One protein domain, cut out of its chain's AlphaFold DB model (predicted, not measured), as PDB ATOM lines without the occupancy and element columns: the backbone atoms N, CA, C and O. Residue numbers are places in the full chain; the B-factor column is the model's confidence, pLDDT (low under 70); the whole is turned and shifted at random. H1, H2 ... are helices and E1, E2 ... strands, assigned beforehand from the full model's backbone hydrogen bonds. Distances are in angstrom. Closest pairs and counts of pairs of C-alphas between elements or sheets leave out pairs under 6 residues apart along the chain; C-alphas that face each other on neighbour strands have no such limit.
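This is residues 217 to 286 and 301 to 313 of the 560 residues of an uncharacterized protein of Actinomadura litoris (UniProt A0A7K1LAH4). A strongly twisted sheet of five strands curls round one helix, H1, with E1, E2 and E3 as its inner strands. Three helices of four residues each complete the picture: H3 packs on H1, H4 packs on E1, and H2 grazes the sheet. The printed part has 83 residues, with four named helices and five named strands that follow along the chain as H1 H2 E1 E2 E3 H3 E4 E5 H4; helices hold 21 and strands 28 of the 49 residues in named elements, and the class is mixed, helices and strands. The sheet's order is E4, E3, E2, E1, E5, antiparallel throughout. The whole is compact, with a radius of gyration of the C-alphas of 12.3 A and spans of 38 by 30 by 23 A.

E3, residues 256 to 264, is the longest strand, 25.7 A from C-alpha 256 at (20.083, 30.675, -26.918) to C-alpha 264 at (12.317, 27.118, -51.168). E2 is residues 246 to 251, 16.0 A, and E1 is residues 234 to 240, 17.3 A. The edge strands are short: E4, residues 273 to 275, and E5, residues 304 to 306. H1, residues 217 to 225, is 12.1 A long and begins at C-alpha 217 (11.052, 16.333, -43.511). H2 is residues 227 to 230, H3 residues 269 to 272 and H4 residues 310 to 313.

E1, E2 and E3 form a meander, each strand the antiparallel neighbour of the one before, and E1 and E2, like E2 and E3, make a hairpin. N 237 and O 248 of E1 and E2 are 2.8 A apart, and N 258 and O 249 of E3 and E2 are 2.8 A apart, within hydrogen-bond range. The pairing of E3 is staggered: residues 256 to 261 pair with E2 and residues 262 to 264 with E4, where N 263 and O 274 are 2.8 A apart. At the other edge, N 239 of E1 and O 305 of E5 are 2.8 A apart. Residues 279 to 280 pair antiparallel with residues 258 to 259 of E3. H1 is on the sheet; its closest C-alphas to E4 are those of Val 219 and Val 273, 6.2 A. H1 and H3 touch, closest at the C-alphas of Asp 218 and Glu 270, 4.9 A. H1 and H2 only just touch, and only at the corner, with 3 pairs of C-alphas within 8 A, the closest those of Tyr 224 and Ser 230, 5.1 A. H4 is on the sheet at a height over the sheet of 5.2 A, over none of the strands; its closest C-alphas to E1 are those of Arg 310 and Trp 235, 5.6 A. H3 and H4 are apart. Every O i to N i+4 pair of H1 is within hydrogen-bond range; H2, H3 and H4 are too short for such a pair.

The C-alphas of Asp 268 and Glu 286, the two farthest apart, are 40.4 A apart. Residues 287 to 300 are not printed, and C-alphas 286 and 301 are 15.5 A apart across this cut, in the link from E4 to E5. The links that are printed whole are tight. The mean pLDDT of the printed part is 80.0; residues 242 to 243, 266 to 269, 284 to 286, 301 to 305 and 308 to 309 are under 70.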
ATOM      1  N   ASP A 217       9.901  17.185 -43.824       80.44
ATOM      2  CA  ASP A 217      11.052  16.333 -43.511       80.44
ATOM      3  C   ASP A 217      12.280  16.714 -44.349       80.44
ATOM      4  O   ASP A 217      13.379  16.759 -43.807       80.44
ATOM      5  N   ASP A 218      12.107  17.104 -45.616       78.44
ATOM      6  CA  ASP A 218      13.204  17.631 -46.445       78.44
ATOM      7  C   ASP A 218      13.785  18.916 -45.833       78.44
ATOM      8  O   ASP A 218      14.998  19.044 -45.683       78.44
ATOM      9  N   VAL A 219      12.933  19.846 -45.374       82.19
ATOM     10  CA  VAL A 219      13.387  21.061 -44.666       82.19
ATOM     11  C   VAL A 219      14.109  20.717 -43.357       82.19
ATOM     12  O   VAL A 219      15.108  21.353 -43.015       82.19
ATOM     13  N   ARG A 220      13.639  19.698 -42.623       90.50
ATOM     14  CA  ARG A 220      14.264  19.219 -41.379       90.50
ATOM     15  C   ARG A 220      15.646  18.608 -41.641       90.50
ATOM     16  O   ARG A 220      16.589  18.926 -40.917       90.50
ATOM     17  N   ARG A 221      15.781  17.758 -42.662       81.56
ATOM     18  CA  ARG A 221      17.050  17.122 -43.051       81.56
ATOM     19  C   ARG A 221      18.042  18.141 -43.592       81.56
ATOM     20  O   ARG A 221      19.129  18.250 -43.033       81.56
ATOM     21  N   ALA A 222      17.632  18.965 -44.557       84.62
ATOM     22  CA  ALA A 222      18.460  20.028 -45.115       84.62
ATOM     23  C   ALA A 222      18.990  20.977 -44.026       84.62
ATOM     24  O   ALA A 222      20.140  21.406 -44.094       84.62
ATOM     25  N   PHE A 223      18.204  21.260 -42.976       89.88
ATOM     26  CA  PHE A 223      18.688  22.046 -41.840       89.88
ATOM     27  C   PHE A 223      19.828  21.342 -41.089       89.88
ATOM     28  O   PHE A 223      20.873  21.953 -40.875       89.88
ATOM     29  N   TYR A 224      19.676  20.067 -40.718       90.12
ATOM     30  CA  TYR A 224      20.732  19.313 -40.025       90.12
ATOM     31  C   TYR A 224      21.952  18.996 -40.906       90.12
ATOM     32  O   TYR A 224      23.048  18.831 -40.371       90.12
ATOM     33  N   SER A 225      21.782  18.974 -42.231       84.69
ATOM     34  CA  SER A 225      22.861  18.906 -43.226       84.69
ATOM     35  C   SER A 225      23.565  20.256 -43.454       84.69
ATOM     36  O   SER A 225      24.681  20.282 -43.972       84.69
ATOM     37  N   SER A 226      22.944  21.380 -43.073       85.56
ATOM     38  CA  SER A 226      23.508  22.726 -43.241       85.56
ATOM     39  C   SER A 226      24.586  23.057 -42.206       85.56
ATOM     40  O   SER A 226      24.625  22.484 -41.114       85.56
ATOM     41  N   GLU A 227      25.414  24.065 -42.496       85.31
ATOM     42  CA  GLU A 227      26.401  24.578 -41.538       85.31
ATOM     43  C   GLU A 227      25.766  24.973 -40.192       85.31
ATOM     44  O   GLU A 227      26.323  24.662 -39.139       85.31
ATOM     45  N   TYR A 228      24.554  25.542 -40.214       83.00
ATOM     46  CA  TYR A 228      23.836  26.011 -39.026       83.00
ATOM     47  C   TYR A 228      23.298  24.882 -38.132       83.00
ATOM     48  O   TYR A 228      23.286  25.037 -36.913       83.00
ATOM     49  N   GLY A 229      22.832  23.770 -38.714       80.88
ATOM     50  CA  GLY A 229      22.252  22.635 -37.977       80.88
ATOM     51  C   GLY A 229      23.213  21.465 -37.745       80.88
ATOM     52  O   GLY A 229      22.914  20.576 -36.944       80.88
ATOM     53  N   SER A 230      24.377  21.468 -38.401       80.38
ATOM     54  CA  SER A 230      25.402  20.424 -38.272       80.38
ATOM     55  C   SER A 230      25.798  20.158 -36.811       80.38
ATOM     56  O   SER A 230      25.812  19.003 -36.373       80.38
ATOM     57  N   GLY A 231      26.032  21.219 -36.028       80.88
ATOM     58  CA  GLY A 231      26.417  21.160 -34.616       80.88
ATOM     59  C   GLY A 231      25.411  20.391 -33.757       80.88
ATOM     60  O   GLY A 231      24.210  20.642 -33.814       80.88
ATOM     61  N   TRP A 232      25.895  19.443 -32.948       80.50
ATOM     62  CA  TRP A 232      25.029  18.482 -32.249       80.50
ATOM     63  C   TRP A 232      24.083  19.111 -31.214       80.50
ATOM     64  O   TRP A 232      23.004  18.583 -30.939       80.50
ATOM     65  N   ASP A 233      24.498  20.226 -30.618       85.12
ATOM     66  CA  ASP A 233      23.736  20.939 -29.594       85.12
ATOM     67  C   ASP A 233      22.702  21.921 -30.175       85.12
ATOM     68  O   ASP A 233      21.956  22.534 -29.419       85.12
ATOM     69  N   VAL A 234      22.590  21.995 -31.510       87.19
ATOM     70  CA  VAL A 234      21.618  22.816 -32.246       87.19
ATOM     71  C   VAL A 234      20.442  21.957 -32.743       87.19
ATOM     72  O   VAL A 234      20.654  20.929 -33.394       87.19
ATOM     73  N   TRP A 235      19.199  22.366 -32.452       88.31
ATOM     74  CA  TRP A 235      17.980  21.619 -32.807       88.31
ATOM     75  C   TRP A 235      16.730  22.482 -33.023       88.31
ATOM     76  O   TRP A 235      16.603  23.576 -32.481       88.31
ATOM     77  N   ILE A 236      15.793  21.989 -33.838       92.19
ATOM     78  CA  ILE A 236      14.570  22.710 -34.231       92.19
ATOM     79  C   ILE A 236      13.485  22.546 -33.158       92.19
ATOM     80  O   ILE A 236      13.009  21.437 -32.936       92.19
ATOM     81  N   CYS A 237      13.030  23.646 -32.556       85.25
ATOM     82  CA  CYS A 237      11.914  23.668 -31.602       85.25
ATOM     83  C   CYS A 237      10.569  23.987 -32.272       85.25
ATOM     84  O   CYS A 237       9.544  23.416 -31.909       85.25
ATOM     85  N   GLU A 238      10.557  24.899 -33.253       85.94
ATOM     86  CA  GLU A 238       9.373  25.195 -34.074       85.94
ATOM     87  C   GLU A 238       9.733  25.258 -35.565       85.94
ATOM     88  O   GLU A 238      10.784  25.779 -35.935       85.94
ATOM     89  N   MET A 239       8.819  24.823 -36.429       86.38
ATOM     90  CA  MET A 239       8.803  25.132 -37.860       86.38
ATOM     91  C   MET A 239       7.495  25.869 -38.163       86.38
ATOM     92  O   MET A 239       6.407  25.316 -38.009       86.38
ATOM     93  N   GLN A 240       7.598  27.142 -38.540       85.25
ATOM     94  CA  GLN A 240       6.460  28.037 -38.751       85.25
ATOM     95  C   GLN A 240       6.139  28.092 -40.248       85.25
ATOM     96  O   GLN A 240       6.846  28.733 -41.021       85.25
ATOM     97  N   LEU A 241       5.069  27.404 -40.649       76.31
ATOM     98  CA  LEU A 241       4.654  27.155 -42.035       76.31
ATOM     99  C   LEU A 241       3.825  28.325 -42.609       76.31
ATOM    100  O   LEU A 241       2.791  28.131 -43.247       76.31
ATOM    101  N   GLY A 242       4.236  29.558 -42.300       69.06
ATOM    102  CA  GLY A 242       3.585  30.782 -42.766       69.06
ATOM    103  C   GLY A 242       4.004  31.191 -44.186       69.06
ATOM    104  O   GLY A 242       4.779  30.485 -44.828       69.06
ATOM    105  N   PRO A 243       3.542  32.363 -44.673       64.00
ATOM    106  CA  PRO A 243       4.076  32.960 -45.901       64.00
ATOM    107  C   PRO A 243       5.583  33.252 -45.789       64.00
ATOM    108  O   PRO A 243       6.301  33.147 -46.778       64.00
ATOM    109  N   ASP A 244       6.056  33.550 -44.575       74.81
ATOM    110  CA  ASP A 244       7.468  33.610 -44.204       74.81
ATOM    111  C   ASP A 244       7.858  32.285 -43.516       74.81
ATOM    112  O   ASP A 244       7.744  32.151 -42.292       74.81
ATOM    113  N   LEU A 245       8.267  31.277 -44.296       82.88
ATOM    114  CA  LEU A 245       8.698  29.978 -43.764       82.88
ATOM    115  C   LEU A 245       9.971  30.154 -42.921       82.88
ATOM    116  O   LEU A 245      10.997  30.625 -43.411       82.88
ATOM    117  N   GLN A 246       9.923  29.772 -41.644       88.81
ATOM    118  CA  GLN A 246      11.059  29.948 -40.733       88.81
ATOM    119  C   GLN A 246      11.112  28.899 -39.621       88.81
ATOM    120  O   GLN A 246      10.084  28.427 -39.129       88.81
ATOM    121  N   LEU A 247      12.329  28.568 -39.193       91.31
ATOM    122  CA  LEU A 247      12.599  27.697 -38.051       91.31
ATOM    123  C   LEU A 247      12.871  28.534 -36.799       91.31
ATOM    124  O   LEU A 247      13.545  29.563 -36.871       91.31
ATOM    125  N   ILE A 248      12.404  28.062 -35.646       91.56
ATOM    126  CA  ILE A 248      12.903  28.464 -34.327       91.56
ATOM    127  C   ILE A 248      13.760  27.316 -33.808       91.56
ATOM    128  O   ILE A 248      13.300  26.180 -33.718       91.56
ATOM    129  N   VAL A 249      15.009  27.623 -33.486       91.62
ATOM    130  CA  VAL A 249      16.083  26.665 -33.230       91.62
ATOM    131  C   VAL A 249      16.707  26.977 -31.874       91.62
ATOM    132  O   VAL A 249      17.042  28.132 -31.617       91.62
ATOM    133  N   MET A 250      16.887  25.978 -31.016       86.88
ATOM    134  CA  MET A 250      17.637  26.099 -29.765       86.88
ATOM    135  C   MET A 250      19.060  25.589 -29.952       86.88
ATOM    136  O   MET A 250      19.297  24.596 -30.633       86.88
ATOM    137  N   ASP A 251      20.001  26.297 -29.341       92.38
ATOM    138  CA  ASP A 251      21.374  25.857 -29.139       92.38
ATOM    139  C   ASP A 251      21.557  25.605 -27.639       92.38
ATOM    140  O   ASP A 251      21.667  26.551 -26.854       92.38
ATOM    141  N   ASP A 252      21.558  24.334 -27.243       84.25
ATOM    142  CA  ASP A 252      21.643  23.899 -25.845       84.25
ATOM    143  C   ASP A 252      23.000  24.246 -25.208       84.25
ATOM    144  O   ASP A 252      23.099  24.319 -23.983       84.25
ATOM    145  N   SER A 253      24.045  24.494 -26.011       83.69
ATOM    146  CA  SER A 253      25.366  24.890 -25.501       83.69
ATOM    147  C   SER A 253      25.396  26.344 -25.009       83.69
ATOM    148  O   SER A 253      26.190  26.681 -24.129       83.69
ATOM    149  N   THR A 254      24.499  27.197 -25.525       83.69
ATOM    150  CA  THR A 254      24.331  28.595 -25.083       83.69
ATOM    151  C   THR A 254      22.980  28.879 -24.416       83.69
ATOM    152  O   THR A 254      22.779  29.978 -23.899       83.69
ATOM    153  N   GLY A 255      22.039  27.929 -24.449       78.06
ATOM    154  CA  GLY A 255      20.630  28.133 -24.089       78.06
ATOM    155  C   GLY A 255      19.897  29.136 -24.995       78.06
ATOM    156  O   GLY A 255      18.822  29.622 -24.647       78.06
ATOM    157  N   GLY A 256      20.498  29.518 -26.129       83.81
ATOM    158  CA  GLY A 256      20.083  30.675 -26.918       83.81
ATOM    159  C   GLY A 256      19.277  30.303 -28.157       83.81
ATOM    160  O   GLY A 256      19.806  29.671 -29.071       83.81
ATOM    161  N   LEU A 257      18.038  30.791 -28.243       87.00
ATOM    162  CA  LEU A 257      17.182  30.602 -29.415       87.00
ATOM    163  C   LEU A 257      17.629  31.453 -30.613       87.00
ATOM    164  O   LEU A 257      17.960  32.631 -30.474       87.00
ATOM    165  N   SER A 258      17.558  30.866 -31.803       91.56
ATOM    166  CA  SER A 258      17.762  31.500 -33.105       91.56
ATOM    167  C   SER A 258      16.527  31.309 -33.983       91.56
ATOM    168  O   SER A 258      15.892  30.259 -33.960       91.56
ATOM    169  N   ARG A 259      16.207  32.307 -34.803       92.81
ATOM    170  CA  ARG A 259      15.216  32.231 -35.876       92.81
ATOM    171  C   ARG A 259      15.941  32.169 -37.215       92.81
ATOM    172  O   ARG A 259      16.714  33.075 -37.521       92.81
ATOM    173  N   VAL A 260      15.678  31.127 -37.997       93.56
ATOM    174  CA  VAL A 260      16.336  30.853 -39.282       93.56
ATOM    175  C   VAL A 260      15.287  30.943 -40.396       93.56
ATOM    176  O   VAL A 260      14.414  30.074 -40.458       93.56
ATOM    177  N   PRO A 261      15.305  31.984 -41.248       92.12
ATOM    178  CA  PRO A 261      14.423  32.058 -42.411       92.12
ATOM    179  C   PRO A 261      14.785  30.976 -43.434       92.12
ATOM    180  O   PRO A 261      15.967  30.715 -43.666       92.12
ATOM    181  N   VAL A 262      13.775  30.376 -44.062       88.19
ATOM    182  CA  VAL A 262      13.922  29.317 -45.068       88.19
ATOM    183  C   VAL A 262      13.366  29.808 -46.401       88.19
ATOM    184  O   VAL A 262      12.256  30.331 -46.461       88.19
ATOM    185  N   THR A 263      14.113  29.608 -47.484       86.50
ATOM    186  CA  THR A 263      13.651  29.859 -48.855       86.50
ATOM    187  C   THR A 263      13.618  28.545 -49.627       86.50
ATOM    188  O   THR A 263      14.622  27.833 -49.685       86.50
ATOM    189  N   ILE A 264      12.473  28.244 -50.243       83.12
ATOM    190  CA  ILE A 264      12.317  27.118 -51.168       83.12
ATOM    191  C   ILE A 264      12.583  27.619 -52.592       83.12
ATOM    192  O   ILE A 264      11.834  28.446 -53.114       83.12
ATOM    193  N   GLY A 265      13.685  27.160 -53.181       72.38
ATOM    194  CA  GLY A 265      14.165  27.536 -54.509       72.38
ATOM    195  C   GLY A 265      13.907  26.473 -55.581       72.38
ATOM    196  O   GLY A 265      13.091  25.567 -55.423       72.38
ATOM    197  N   GLU A 266      14.628  26.573 -56.699       59.28
ATOM    198  CA  GLU A 266      14.467  25.678 -57.852       59.28
ATOM    199  C   GLU A 266      15.194  24.321 -57.691       59.28
ATOM    200  O   GLU A 266      15.966  23.923 -58.562       59.28
ATOM    201  N   GLY A 267      14.866  23.529 -56.664       57.75
ATOM    202  CA  GLY A 267      15.307  22.123 -56.518       57.75
ATOM    203  C   GLY A 267      14.146  21.137 -56.326       57.75
ATOM    204  O   GLY A 267      12.995  21.566 -56.276       57.75
ATOM    205  N   ASP A 268      14.442  19.845 -56.204       62.47
ATOM    206  CA  ASP A 268      13.511  18.812 -55.720       62.47
ATOM    207  C   ASP A 268      14.016  18.323 -54.345       62.47
ATOM    208  O   ASP A 268      15.224  18.180 -54.158       62.47
ATOM    209  N   GLY A 269      13.128  18.067 -53.377       69.19
ATOM    210  CA  GLY A 269      13.520  17.585 -52.038       69.19
ATOM    211  C   GLY A 269      14.469  18.534 -51.285       69.19
ATOM    212  O   GLY A 269      14.270  19.749 -51.290       69.19
ATOM    213  N   GLU A 270      15.500  17.983 -50.631       70.62
ATOM    214  CA  GLU A 270      16.495  18.746 -49.851       70.62
ATOM    215  C   GLU A 270      17.257  19.792 -50.694       70.62
ATOM    216  O   GLU A 270      17.486  20.901 -50.213       70.62
ATOM    217  N   ASP A 271      17.558  19.502 -51.970       72.50
ATOM    218  CA  ASP A 271      18.283  20.406 -52.888       72.50
ATOM    219  C   ASP A 271      17.512  21.707 -53.202       72.50
ATOM    220  O   ASP A 271      18.062  22.660 -53.757       72.50
ATOM    221  N   ALA A 272      16.220  21.763 -52.866       77.12
ATOM    222  CA  ALA A 272      15.393  22.959 -52.992       77.12
ATOM    223  C   ALA A 272      15.518  23.923 -51.801       77.12
ATOM    224  O   ALA A 272      15.045  25.059 -51.889       77.12
ATOM    225  N   VAL A 273      16.067  23.478 -50.670       83.50
ATOM    226  CA  VAL A 273      15.973  24.186 -49.389       83.50
ATOM    227  C   VAL A 273      17.212  25.043 -49.152       83.50
ATOM    228  O   VAL A 273      18.340  24.561 -49.168       83.50
ATOM    229  N   THR A 274      17.005  26.329 -48.870       87.31
ATOM    230  CA  THR A 274      18.083  27.262 -48.507       87.31
ATOM    231  C   THR A 274      17.743  28.029 -47.233       87.31
ATOM    232  O   THR A 274      16.577  28.312 -46.958       87.31
ATOM    233  N   PHE A 275      18.766  28.372 -46.449       91.50
ATOM    234  CA  PHE A 275      18.634  29.036 -45.150       91.50
ATOM    235  C   PHE A 275      19.338  30.394 -45.172       91.50
ATOM    236  O   PHE A 275      20.409  30.524 -45.762       91.50
ATOM    237  N   ALA A 276      18.744  31.397 -44.526       90.69
ATOM    238  CA  ALA A 276      19.374  32.697 -44.296       90.69
ATOM    239  C   ALA A 276      19.969  32.795 -42.878       90.69
ATOM    240  O   ALA A 276      19.628  31.998 -42.001       90.69
ATOM    241  N   ASP A 277      20.817  33.804 -42.650       88.50
ATOM    242  CA  ASP A 277      21.556  34.005 -41.396       88.50
ATOM    243  C   ASP A 277      20.671  33.878 -40.129       88.50
ATOM    244  O   ASP A 277      19.683  34.610 -39.984       88.50
ATOM    245  N   PRO A 278      21.028  32.997 -39.170       90.06
ATOM    246  CA  PRO A 278      20.293  32.830 -37.918       90.06
ATOM    247  C   PRO A 278      20.249  34.104 -37.059       90.06
ATOM    248  O   PRO A 278      21.253  34.555 -36.504       90.06
ATOM    249  N   VAL A 279      19.051  34.654 -36.857       91.69
ATOM    250  CA  VAL A 279      18.822  35.825 -35.998       91.69
ATOM    251  C   VAL A 279      18.509  35.359 -34.576       91.69
ATOM    252  O   VAL A 279      17.476  34.731 -34.360       91.69
ATOM    253  N   LYS A 280      19.355  35.670 -33.584       87.88
ATOM    254  CA  LYS A 280      19.071  35.336 -32.171       87.88
ATOM    255  C   LYS A 280      17.777  36.018 -31.690       87.88
ATOM    256  O   LYS A 280      17.542  37.195 -31.961       87.88
ATOM    257  N   VAL A 281      16.940  35.266 -30.975       88.19
ATOM    258  CA  VAL A 281      15.614  35.666 -30.467       88.19
ATOM    259  C   VAL A 281      15.425  35.199 -29.019       88.19
ATOM    260  O   VAL A 281      16.209  34.409 -28.500       88.19
ATOM    261  N   VAL A 282      14.376  35.681 -28.352       80.12
ATOM    262  CA  VAL A 282      13.992  35.266 -26.991       80.12
ATOM    263  C   VAL A 282      12.491  34.996 -26.925       80.12
ATOM    264  O   VAL A 282      11.717  35.642 -27.635       80.12
ATOM    265  N   VAL A 283      12.061  34.071 -26.061       78.69
ATOM    266  CA  VAL A 283      10.631  33.903 -25.765       78.69
ATOM    267  C   VAL A 283      10.179  35.066 -24.889       78.69
ATOM    268  O   VAL A 283      10.694  35.255 -23.788       78.69
ATOM    269  N   ARG A 284       9.198  35.832 -25.368       68.75
ATOM    270  CA  ARG A 284       8.473  36.804 -24.552       68.75
ATOM    271  C   ARG A 284       7.149  36.184 -24.126       68.75
ATOM    272  O   ARG A 284       6.314  35.883 -24.973       68.75
ATOM    273  N   TYR A 285       6.971  36.025 -22.823       54.50
ATOM    274  CA  TYR A 285       5.662  35.788 -22.228       54.50
ATOM    275  C   TYR A 285       4.991  37.148 -21.992       54.50
ATOM    276  O   TYR A 285       5.653  38.106 -21.584       54.50
ATOM    277  N   GLU A 286       3.701  37.241 -22.295       67.94
ATOM    278  CA  GLU A 286       2.869  38.423 -22.067       67.94
ATOM    279  C   GLU A 286       1.620  37.981 -21.300       67.94
ATOM    280  O   GLU A 286       1.077  36.910 -21.577       67.94
ATOM    281  N   ARG A 301      -2.300  33.187 -35.866       49.47
ATOM    282  CA  ARG A 301      -0.943  32.623 -35.944       49.47
ATOM    283  C   ARG A 301      -0.857  31.649 -37.134       49.47
ATOM    284  O   ARG A 301      -1.767  30.836 -37.286       49.47
ATOM    285  N   PRO A 302       0.200  31.694 -37.972       53.09
ATOM    286  CA  PRO A 302       0.392  30.693 -39.022       53.09
ATOM    287  C   PRO A 302       0.549  29.286 -38.414       53.09
ATOM    288  O   PRO A 302       0.959  29.186 -37.254       53.09
ATOM    289  N   PRO A 303       0.268  28.206 -39.166       61.25
ATOM    290  CA  PRO A 303       0.460  26.840 -38.685       61.25
ATOM    291  C   PRO A 303       1.908  26.610 -38.228       61.25
ATOM    292  O   PRO A 303       2.859  26.958 -38.930       61.25
ATOM    293  N   VAL A 304       2.074  26.037 -37.035       67.94
ATOM    294  CA  VAL A 304       3.382  25.771 -36.422       67.94
ATOM    295  C   VAL A 304       3.484  24.298 -36.060       67.94
ATOM    296  O   VAL A 304       2.731  23.820 -35.214       67.94
ATOM    297  N   LEU A 305       4.458  23.602 -36.643       65.19
ATOM    298  CA  LEU A 305       4.920  22.315 -36.128       65.19
ATOM    299  C   LEU A 305       5.873  22.586 -34.958       65.19
ATOM    300  O   LEU A 305       6.757  23.438 -35.063       65.19
ATOM    301  N   ARG A 306       5.689  21.884 -33.840       80.56
ATOM    302  CA  ARG A 306       6.515  22.003 -32.633       80.56
ATOM    303  C   ARG A 306       7.152  20.664 -32.309       80.56
ATOM    304  O   ARG A 306       6.491  19.646 -32.463       80.56
ATOM    305  N   TYR A 307       8.380  20.707 -31.807       75.94
ATOM    306  CA  TYR A 307       9.070  19.563 -31.222       75.94
ATOM    307  C   TYR A 307       9.323  19.857 -29.742       75.94
ATOM    308  O   TYR A 307       9.828  20.931 -29.406       75.94
ATOM    309  N   ALA A 308       8.982  18.931 -28.847       61.81
ATOM    310  CA  ALA A 308       9.191  19.099 -27.411       61.81
ATOM    311  C   ALA A 308      10.652  18.860 -26.985       61.81
ATOM    312  O   ALA A 308      11.039  19.269 -25.890       61.81
ATOM    313  N   SER A 309      11.477  18.219 -27.825       67.06
ATOM    314  CA  SER A 309      12.881  17.934 -27.495       67.06
ATOM    315  C   SER A 309      13.840  17.843 -28.692       67.06
ATOM    316  O   SER A 309      13.450  17.628 -29.847       67.06
ATOM    317  N   ARG A 310      15.144  17.903 -28.381       76.19
ATOM    318  CA  ARG A 310      16.237  17.584 -29.311       76.19
ATOM    319  C   ARG A 310      16.082  16.189 -29.929       76.19
ATOM    320  O   ARG A 310      16.259  16.045 -31.131       76.19
ATOM    321  N   ALA A 311      15.731  15.177 -29.131       71.50
ATOM    322  CA  ALA A 311      15.615  13.791 -29.595       71.50
ATOM    323  C   ALA A 311      14.447  13.587 -30.578       71.50
ATOM    324  O   ALA A 311      14.552  12.810 -31.518       71.50
ATOM    325  N   GLU A 312      13.353  14.322 -30.391       71.69
ATOM    326  CA  GLU A 312      12.170  14.275 -31.257       71.69
ATOM    327  C   GLU A 312      12.423  14.944 -32.620       71.69
ATOM    328  O   GLU A 312      12.055  14.417 -33.665       71.69
ATOM    329  N   SER A 313      13.113  16.089 -32.622       74.75
ATOM    330  CA  SER A 313      13.475  16.806 -33.855       74.75
ATOM    331  C   SER A 313      14.675  16.181 -34.590       74.75
ATOM    332  O   SER A 313      14.745  16.231 -35.824       74.75
TER     333      SER A 313